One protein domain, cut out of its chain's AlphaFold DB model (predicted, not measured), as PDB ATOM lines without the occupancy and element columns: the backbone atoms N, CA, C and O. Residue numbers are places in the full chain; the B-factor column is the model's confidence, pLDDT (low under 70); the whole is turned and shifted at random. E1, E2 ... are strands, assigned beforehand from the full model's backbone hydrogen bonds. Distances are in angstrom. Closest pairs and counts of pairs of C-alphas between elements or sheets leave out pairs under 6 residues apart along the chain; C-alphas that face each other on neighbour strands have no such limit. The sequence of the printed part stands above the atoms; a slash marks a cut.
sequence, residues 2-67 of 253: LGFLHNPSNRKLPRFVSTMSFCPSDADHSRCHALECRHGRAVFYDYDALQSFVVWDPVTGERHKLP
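This is residues 2 to 67 of the 253 residues of the protein "Hypothetical protein" of Miscanthus lutarioriparius (UniProt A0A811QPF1). Look for a twisted four-stranded sheet, E3-E4-E5-E6, with the small separate hairpin E1-E2 near its E3 edge. The long link 19 to 31 joins the two. The 66 printed residues have six named strands, E1 to E6 in chain order, both sheets antiparallel; the class is all strand, with 27 residues in named elements, under half. The whole is compact, radius of gyration of the C-alphas 11.0 A, spanning 32 by 26 by 19 A.

Find C-alpha 32 at (-12.946, -37.202, 35.557); E3 runs 17.0 A to residue 38. E4, 41 to 46, spans 15.2 A; E5, 52 to 56, 12.6 A; E6, 63 to 65, ends at (-20.162, -40.552, 45.542). E1 is 3 to 5, E2 16 to 18.

E3 to E6 form a meander, each strand the antiparallel neighbour of the one before, only just strongly twisted, with C-alphas up to 4.3 A off the best plane. See N 33 and O 45, 2.8 A; N 44 and O 54, 2.8 A; N 55 and O 64, 2.8 A; in hairpin E1-E2, N 4 and O 17, 2.9 A, each within hydrogen-bond range. The closest C-alphas of E1 and E3, Leu 5 and Ala 34, are 6.8 A apart.

The farthest C-alphas, Ser 21 and Pro 67, are 33.4 A apart. The printed part has no cut; pLDDT is under 70 at residues 20 to 28 and 49.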
ATOM      1  N   LEU A   2      -9.012 -55.941  33.166       75.31
ATOM      2  CA  LEU A   2     -10.183 -55.389  32.455       75.31
ATOM      3  C   LEU A   2      -9.797 -54.241  31.512       75.31
ATOM      4  O   LEU A   2     -10.317 -54.134  30.407       75.31
ATOM      5  N   GLY A   3      -8.831 -53.417  31.909       79.56
ATOM      6  CA  GLY A   3      -8.384 -52.270  31.131       79.56
ATOM      7  C   GLY A   3      -7.315 -51.466  31.857       79.56
ATOM      8  O   GLY A   3      -6.779 -51.911  32.875       79.56
ATOM      9  N   PHE A   4      -7.043 -50.272  31.340       81.25
ATOM     10  CA  PHE A   4      -6.135 -49.291  31.928       81.25
ATOM     11  C   PHE A   4      -6.856 -47.967  32.163       81.25
ATOM     12  O   PHE A   4      -7.645 -47.529  31.324       81.25
ATOM     13  N   LEU A   5      -6.539 -47.315  33.282       84.25
ATOM     14  CA  LEU A   5      -6.926 -45.934  33.540       84.25
ATOM     15  C   LEU A   5      -5.772 -45.003  33.193       84.25
ATOM     16  O   LEU A   5      -4.619 -45.282  33.521       84.25
ATOM     17  N   HIS A   6      -6.080 -43.887  32.545       83.38
ATOM     18  CA  HIS A   6      -5.097 -42.858  32.243       83.38
ATOM     19  C   HIS A   6      -5.721 -41.464  32.302       83.38
ATOM     20  O   HIS A   6      -6.920 -41.296  32.099       83.38
ATOM     21  N   ASN A   7      -4.883 -40.454  32.538       84.31
ATOM     22  CA  ASN A   7      -5.278 -39.046  32.581       84.31
ATOM     23  C   ASN A   7      -4.681 -38.293  31.386       84.31
ATOM     24  O   ASN A   7      -3.653 -37.626  31.526       84.31
ATOM     25  N   PRO A   8      -5.269 -38.405  30.183       80.94
ATOM     26  CA  PRO A   8      -4.727 -37.728  29.018       80.94
ATOM     27  C   PRO A   8      -4.959 -36.216  29.122       80.94
ATOM     28  O   PRO A   8      -6.016 -35.758  29.573       80.94
ATOM     29  N   SER A   9      -3.996 -35.432  28.624       79.88
ATOM     30  CA  SER A   9      -4.090 -33.965  28.579       79.88
ATOM     31  C   SER A   9      -5.334 -33.490  27.822       79.88
ATOM     32  O   SER A   9      -5.938 -32.481  28.184       79.88
ATOM     33  N   ASN A  10      -5.761 -34.241  26.800       81.75
ATOM     34  CA  ASN A  10      -7.031 -34.007  26.125       81.75
ATOM     35  C   ASN A  10      -8.200 -34.551  26.968       81.75
ATOM     36  O   ASN A  10      -8.430 -35.760  27.050       81.75
ATOM     37  N   ARG A  11      -8.980 -33.638  27.556       75.12
ATOM     38  CA  ARG A  11     -10.165 -33.938  28.382       75.12
ATOM     39  C   ARG A  11     -11.354 -34.538  27.626       75.12
ATOM     40  O   ARG A  11     -12.349 -34.854  28.249       75.12
ATOM     41  N   LYS A  12     -11.275 -34.692  26.304       78.00
ATOM     42  CA  LYS A  12     -12.321 -35.351  25.500       78.00
ATOM     43  C   LYS A  12     -12.091 -36.849  25.298       78.00
ATOM     44  O   LYS A  12     -12.957 -37.521  24.761       78.00
ATOM     45  N   LEU A  13     -10.907 -37.357  25.642       79.12
ATOM     46  CA  LEU A  13     -10.602 -38.781  25.494       79.12
ATOM     47  C   LEU A  13     -11.241 -39.591  26.636       79.12
ATOM     48  O   LEU A  13     -11.365 -39.064  27.742       79.12
ATOM     49  N   PRO A  14     -11.612 -40.861  26.427       78.50
ATOM     50  CA  PRO A  14     -12.006 -41.722  27.538       78.50
ATOM     51  C   PRO A  14     -10.832 -41.882  28.513       78.50
ATOM     52  O   PRO A  14      -9.671 -41.759  28.121       78.50
ATOM     53  N   ARG A  15     -11.125 -42.111  29.796       82.94
ATOM     54  CA  ARG A  15     -10.089 -42.377  30.819       82.94
ATOM     55  C   ARG A  15      -9.876 -43.863  31.021       82.94
ATOM     56  O   ARG A  15      -8.788 -44.250  31.426       82.94
ATOM     57  N   PHE A  16     -10.889 -44.678  30.737       82.56
ATOM     58  CA  PHE A  16     -10.792 -46.127  30.767       82.56
ATOM     59  C   PHE A  16     -10.617 -46.670  29.350       82.56
ATOM     60  O   PHE A  16     -11.449 -46.441  28.473       82.56
ATOM     61  N   VAL A  17      -9.534 -47.409  29.136       79.94
ATOM     62  CA  VAL A  17      -9.268 -48.133  27.893       79.94
ATOM     63  C   VAL A  17      -9.402 -49.617  28.186       79.94
ATOM     64  O   VAL A  17      -8.590 -50.180  28.925       79.94
ATOM     65  N   SER A  18     -10.430 -50.249  27.622       78.56
ATOM     66  CA  SER A  18     -10.625 -51.685  27.795       78.56
ATOM     67  C   SER A  18      -9.548 -52.489  27.068       78.56
ATOM     68  O   SER A  18      -9.093 -52.127  25.984       78.56
ATOM     69  N   THR A  19      -9.152 -53.602  27.679       74.38
ATOM     70  CA  THR A  19      -8.239 -54.597  27.082       74.38
ATOM     71  C   THR A  19      -8.969 -55.833  26.560       74.38
ATOM     72  O   THR A  19      -8.343 -56.727  25.999       74.38
ATOM     73  N   MET A  20     -10.284 -55.899  26.764       66.69
ATOM     74  CA  MET A  20     -11.145 -57.046  26.479       66.69
ATOM     75  C   MET A  20     -12.380 -56.569  25.699       66.69
ATOM     76  O   MET A  20     -12.611 -55.373  25.548       66.69
ATOM     77  N   SER A  21     -13.232 -57.492  25.248       66.25
ATOM     78  CA  SER A  21     -14.569 -57.146  24.732       66.25
ATOM     79  C   SER A  21     -15.494 -56.546  25.801       66.25
ATOM     80  O   SER A  21     -16.544 -55.997  25.476       66.25
ATOM     81  N   PHE A  22     -15.110 -56.648  27.076       66.06
ATOM     82  CA  PHE A  22     -15.806 -56.030  28.193       66.06
ATOM     83  C   PHE A  22     -15.704 -54.503  28.114       66.06
ATOM     84  O   PHE A  22     -14.611 -53.948  28.196       66.06
ATOM     85  N   CYS A  23     -16.836 -53.818  27.986       63.97
ATOM     86  CA  CYS A  23     -16.914 -52.365  28.059       63.97
ATOM     87  C   CYS A  23     -17.909 -52.008  29.170       63.97
ATOM     88  O   CYS A  23     -19.088 -52.342  29.031       63.97
ATOM     89  N   PRO A  24     -17.468 -51.382  30.275       65.38
ATOM     90  CA  PRO A  24     -18.394 -50.857  31.267       65.38
ATOM     91  C   PRO A  24     -19.353 -49.871  30.594       65.38
ATOM     92  O   PRO A  24     -18.920 -49.068  29.764       65.38
ATOM     93  N   SER A  25     -20.637 -49.889  30.963       60.22
ATOM     94  CA  SER A  25     -21.646 -49.012  30.344       60.22
ATOM     95  C   SER A  25     -21.359 -47.519  30.526       60.22
ATOM     96  O   SER A  25     -21.918 -46.703  29.804       60.22
ATOM     97  N   ASP A  26     -20.494 -47.169  31.480       66.56
ATOM     98  CA  ASP A  26     -20.206 -45.799  31.900       66.56
ATOM     99  C   ASP A  26     -18.697 -45.474  31.866       66.56
ATOM    100  O   ASP A  26     -18.162 -44.777  32.723       66.56
ATOM    101  N   ALA A  27     -17.989 -46.028  30.874       62.69
ATOM    102  CA  ALA A  27     -16.538 -45.885  30.706       62.69
ATOM    103  C   ALA A  27     -16.078 -44.486  30.234       62.69
ATOM    104  O   ALA A  27     -14.872 -44.201  30.230       62.69
ATOM    105  N   ASP A  28     -17.009 -43.608  29.836       68.44
ATOM    106  CA  ASP A  28     -16.718 -42.230  29.426       68.44
ATOM    107  C   ASP A  28     -16.512 -41.323  30.650       68.44
ATOM    108  O   ASP A  28     -17.255 -40.392  30.943       68.44
ATOM    109  N   HIS A  29     -15.439 -41.599  31.383       73.94
ATOM    110  CA  HIS A  29     -14.948 -40.762  32.474       73.94
ATOM    111  C   HIS A  29     -14.109 -39.577  31.944       73.94
ATOM    112  O   HIS A  29     -13.142 -39.158  32.581       73.94
ATOM    113  N   SER A  30     -14.410 -39.051  30.747       75.19
ATOM    114  CA  SER A  30     -13.641 -37.979  30.077       75.19
ATOM    115  C   SER A  30     -13.509 -36.705  30.916       75.19
ATOM    116  O   SER A  30     -12.485 -36.013  30.872       75.19
ATOM    117  N   ARG A  31     -14.508 -36.435  31.757       81.38
ATOM    118  CA  ARG A  31     -14.563 -35.290  32.676       81.38
ATOM    119  C   ARG A  31     -14.044 -35.594  34.076       81.38
ATOM    120  O   ARG A  31     -14.054 -34.714  34.927       81.38
ATOM    121  N   CYS A  32     -13.516 -36.791  34.290       85.44
ATOM    122  CA  CYS A  32     -12.946 -37.202  35.557       85.44
ATOM    123  C   CYS A  32     -11.409 -37.192  35.512       85.44
ATOM    124  O   CYS A  32     -10.780 -37.321  34.450       85.44
ATOM    125  N   HIS A  33     -10.802 -37.072  36.690       87.75
ATOM    126  CA  HIS A  33      -9.387 -37.331  36.925       87.75
ATOM    127  C   HIS A  33      -9.235 -38.631  37.715       87.75
ATOM    128  O   HIS A  33      -9.722 -38.723  38.838       87.75
ATOM    129  N   ALA A  34      -8.582 -39.638  37.138       89.19
ATOM    130  CA  ALA A  34      -8.284 -40.892  37.821       89.19
ATOM    131  C   ALA A  34      -7.186 -40.668  38.864       89.19
ATOM    132  O   ALA A  34      -6.094 -40.223  38.516       89.19
ATOM    133  N   LEU A  35      -7.466 -40.976  40.124       88.94
ATOM    134  CA  LEU A  35      -6.529 -40.772  41.229       88.94
ATOM    135  C   LEU A  35      -5.909 -42.086  41.688       88.94
ATOM    136  O   LEU A  35      -4.716 -42.155  41.967       88.94
ATOM    137  N   GLU A  36      -6.707 -43.150  41.715       87.12
ATOM    138  CA  GLU A  36      -6.248 -44.451  42.177       87.12
ATOM    139  C   GLU A  36      -7.085 -45.586  41.588       87.12
ATOM    140  O   GLU A  36      -8.240 -45.393  41.213       87.12
ATOM    141  N   CYS A  37      -6.505 -46.785  41.515       86.81
ATOM    142  CA  CYS A  37      -7.228 -48.003  41.187       86.81
ATOM    143  C   CYS A  37      -6.633 -49.212  41.916       86.81
ATOM    144  O   CYS A  37      -5.501 -49.618  41.633       86.81
ATOM    145  N   ARG A  38      -7.387 -49.775  42.866       82.19
ATOM    146  CA  ARG A  38      -7.007 -50.938  43.682       82.19
ATOM    147  C   ARG A  38      -8.223 -51.748  44.094       82.19
ATOM    148  O   ARG A  38      -9.327 -51.228  44.162       82.19
ATOM    149  N   HIS A  39      -8.008 -53.033  44.374       79.56
ATOM    150  CA  HIS A  39      -9.045 -53.949  44.873       79.56
ATOM    151  C   HIS A  39     -10.324 -53.984  44.013       79.56
ATOM    152  O   HIS A  39     -11.424 -54.154  44.527       79.56
ATOM    153  N   GLY A  40     -10.177 -53.812  42.693       82.06
ATOM    154  CA  GLY A  40     -11.309 -53.776  41.767       82.06
ATOM    155  C   GLY A  40     -12.134 -52.492  41.841       82.06
ATOM    156  O   GLY A  40     -13.278 -52.505  41.417       82.06
ATOM    157  N   ARG A  41     -11.578 -51.399  42.374       87.38
ATOM    158  CA  ARG A  41     -12.224 -50.087  42.468       87.38
ATOM    159  C   ARG A  41     -11.314 -49.006  41.927       87.38
ATOM    160  O   ARG A  41     -10.100 -49.081  42.116       87.38
ATOM    161  N   ALA A  42     -11.898 -47.994  41.301       89.25
ATOM    162  CA  ALA A  42     -11.188 -46.786  40.908       89.25
ATOM    163  C   ALA A  42     -11.737 -45.575  41.654       89.25
ATOM    164  O   ALA A  42     -12.945 -45.467  41.836       89.25
ATOM    165  N   VAL A  43     -10.861 -44.656  42.047       91.38
ATOM    166  CA  VAL A  43     -11.259 -43.365  42.610       91.38
ATOM    167  C   VAL A  43     -11.020 -42.284  41.574       91.38
ATOM    168  O   VAL A  43      -9.929 -42.170  41.003       91.38
ATOM    169  N   PHE A  44     -12.047 -41.479  41.357       91.06
ATOM    170  CA  PHE A  44     -12.042 -40.345  40.460       91.06
ATOM    171  C   PHE A  44     -12.323 -39.058  41.218       91.06
ATOM    172  O   PHE A  44     -13.130 -39.042  42.144       91.06
ATOM    173  N   TYR A  45     -11.718 -37.969  40.762       89.00
ATOM    174  CA  TYR A  45     -12.247 -36.635  40.997       89.00
ATOM    175  C   TYR A  45     -13.109 -36.232  39.802       89.00
ATOM    176  O   TYR A  45     -12.620 -36.183  38.668       89.00
ATOM    177  N   ASP A  46     -14.394 -35.999  40.041       87.56
ATOM    178  CA  ASP A  46     -15.374 -35.640  39.024       87.56
ATOM    179  C   ASP A  46     -15.581 -34.121  39.012       87.56
ATOM    180  O   ASP A  46     -16.148 -33.541  39.944       87.56
ATOM    181  N   TYR A  47     -15.110 -33.472  37.943       81.94
ATOM    182  CA  TYR A  47     -15.204 -32.020  37.794       81.94
ATOM    183  C   TYR A  47     -16.632 -31.526  37.512       81.94
ATOM    184  O   TYR A  47     -16.908 -30.354  37.769       81.94
ATOM    185  N   ASP A  48     -17.531 -32.380  37.016       77.44
ATOM    186  CA  ASP A  48     -18.905 -31.999  36.670       77.44
ATOM    187  C   ASP A  48     -19.869 -32.258  37.841       77.44
ATOM    188  O   ASP A  48     -20.801 -31.487  38.076       77.44
ATOM    189  N   ALA A  49     -19.624 -33.306  38.634       67.81
ATOM    190  CA  ALA A  49     -20.480 -33.704  39.752       67.81
ATOM    191  C   ALA A  49     -20.236 -32.889  41.038       67.81
ATOM    192  O   ALA A  49     -19.991 -33.464  42.104       67.81
ATOM    193  N   LEU A  50     -20.340 -31.557  40.968       70.88
ATOM    194  CA  LEU A  50     -20.060 -30.642  42.089       70.88
ATOM    195  C   LEU A  50     -18.645 -30.819  42.662       70.88
ATOM    196  O   LEU A  50     -18.471 -30.707  43.870       70.88
ATOM    197  N   GLN A  51     -17.652 -31.114  41.813       72.75
ATOM    198  CA  GLN A  51     -16.254 -31.239  42.247       72.75
ATOM    199  C   GLN A  51     -16.071 -32.290  43.356       72.75
ATOM    200  O   GLN A  51     -15.447 -32.038  44.384       72.75
ATOM    201  N   SER A  52     -16.650 -33.476  43.155       85.94
ATOM    202  CA  SER A  52     -16.687 -34.526  44.175       85.94
ATOM    203  C   SER A  52     -15.811 -35.720  43.835       85.94
ATOM    204  O   SER A  52     -15.497 -35.993  42.674       85.94
ATOM    205  N   PHE A  53     -15.431 -36.458  44.873       92.12
ATOM    206  CA  PHE A  53     -14.757 -37.734  44.713       92.12
ATOM    207  C   PHE A  53     -15.784 -38.849  44.524       92.12
ATOM    208  O   PHE A  53     -16.796 -38.918  45.225       92.12
ATOM    209  N   VAL A  54     -15.514 -39.735  43.572       92.19
ATOM    210  CA  VAL A  54     -16.388 -40.852  43.215       92.19
ATOM    211  C   VAL A  54     -15.569 -42.131  43.174       92.19
ATOM    212  O   VAL A  54     -14.514 -42.183  42.543       92.19
ATOM    213  N   VAL A  55     -16.073 -43.174  43.824       91.75
ATOM    214  CA  VAL A  55     -15.546 -44.532  43.721       91.75
ATOM    215  C   VAL A  55     -16.361 -45.284  42.679       91.75
ATOM    216  O   VAL A  55     -17.586 -45.276  42.717       91.75
ATOM    217  N   TRP A  56     -15.688 -45.917  41.733       89.88
ATOM    218  CA  TRP A  56     -16.297 -46.625  40.616       89.88
ATOM    219  C   TRP A  56     -15.927 -48.104  40.646       89.88
ATOM    220  O   TRP A  56     -14.745 -48.449  40.768       89.88
ATOM    221  N   ASP A  57     -16.932 -48.967  40.504       86.81
ATOM    222  CA  ASP A  57     -16.753 -50.391  40.233       86.81
ATOM    223  C   ASP A  57     -16.767 -50.612  38.704       86.81
ATOM    224  O   ASP A  57     -17.810 -50.473  38.061       86.81
ATOM    225  N   PRO A  58     -15.627 -50.974  38.088       80.50
ATOM    226  CA  PRO A  58     -15.541 -51.199  36.653       80.50
ATOM    227  C   PRO A  58     -16.330 -52.419  36.175       80.50
ATOM    228  O   PRO A  58     -16.613 -52.502  34.985       80.50
ATOM    229  N   VAL A  59     -16.648 -53.380  37.049       79.88
ATOM    230  CA  VAL A  59     -17.388 -54.604  36.711       79.88
ATOM    231  C   VAL A  59     -18.883 -54.321  36.638       79.88
ATOM    232  O   VAL A  59     -19.530 -54.725  35.673       79.88
ATOM    233  N   THR A  60     -19.433 -53.645  37.647       81.88
ATOM    234  CA  THR A  60     -20.876 -53.355  37.726       81.88
ATOM    235  C   THR A  60     -21.252 -52.025  37.073       81.88
ATOM    236  O   THR A  60     -22.411 -51.828  36.722       81.88
ATOM    237  N   GLY A  61     -20.288 -51.117  36.899       82.81
ATOM    238  CA  GLY A  61     -20.526 -49.733  36.497       82.81
ATOM    239  C   GLY A  61     -21.022 -48.841  37.639       82.81
ATOM    240  O   GLY A  61     -21.263 -47.657  37.413       82.81
ATOM    241  N   GLU A  62     -21.176 -49.381  38.850       85.19
ATOM    242  CA  GLU A  62     -21.694 -48.651  40.003       85.19
ATOM    243  C   GLU A  62     -20.760 -47.504  40.401       85.19
ATOM    244  O   GLU A  62     -19.532 -47.634  40.392       85.19
ATOM    245  N   ARG A  63     -21.363 -46.365  40.754       87.81
ATOM    246  CA  ARG A  63     -20.665 -45.170  41.223       87.81
ATOM    247  C   ARG A  63     -21.131 -44.828  42.629       87.81
ATOM    248  O   ARG A  63     -22.311 -44.583  42.856       87.81
ATOM    249  N   HIS A  64     -20.178 -44.736  43.543       89.44
ATOM    250  CA  HIS A  64     -20.376 -44.331  44.925       89.44
ATOM    251  C   HIS A  64     -19.765 -42.948  45.140       89.44
ATOM    252  O   HIS A  64     -18.542 -42.790  45.142       89.44
ATOM    253  N   LYS A  65     -20.610 -41.925  45.279       91.25
ATOM    254  CA  LYS A  65     -20.162 -40.552  45.542       91.25
ATOM    255  C   LYS A  65     -19.775 -40.408  47.011       91.25
ATOM    256  O   LYS A  65     -20.552 -40.769  47.890       91.25
ATOM    257  N   LEU A  66     -18.596 -39.850  47.269       91.94
ATOM    258  CA  LEU A  66     -18.131 -39.580  48.625       91.94
ATOM    259  C   LEU A  66     -18.722 -38.248  49.116       91.94
ATOM    260  O   LEU A  66     -18.562 -37.232  48.429       91.94
ATOM    261  N   PRO A  67     -19.435 -38.239  50.257       90.44
ATOM    262  CA  PRO A  67     -20.045 -37.026  50.793       90.44
ATOM    263  C   PRO A  67     -18.999 -36.150  51.491       90.44
ATOM    264  O   PRO A  67     -18.147 -36.673  52.196       90.44
TER     265      PRO A  67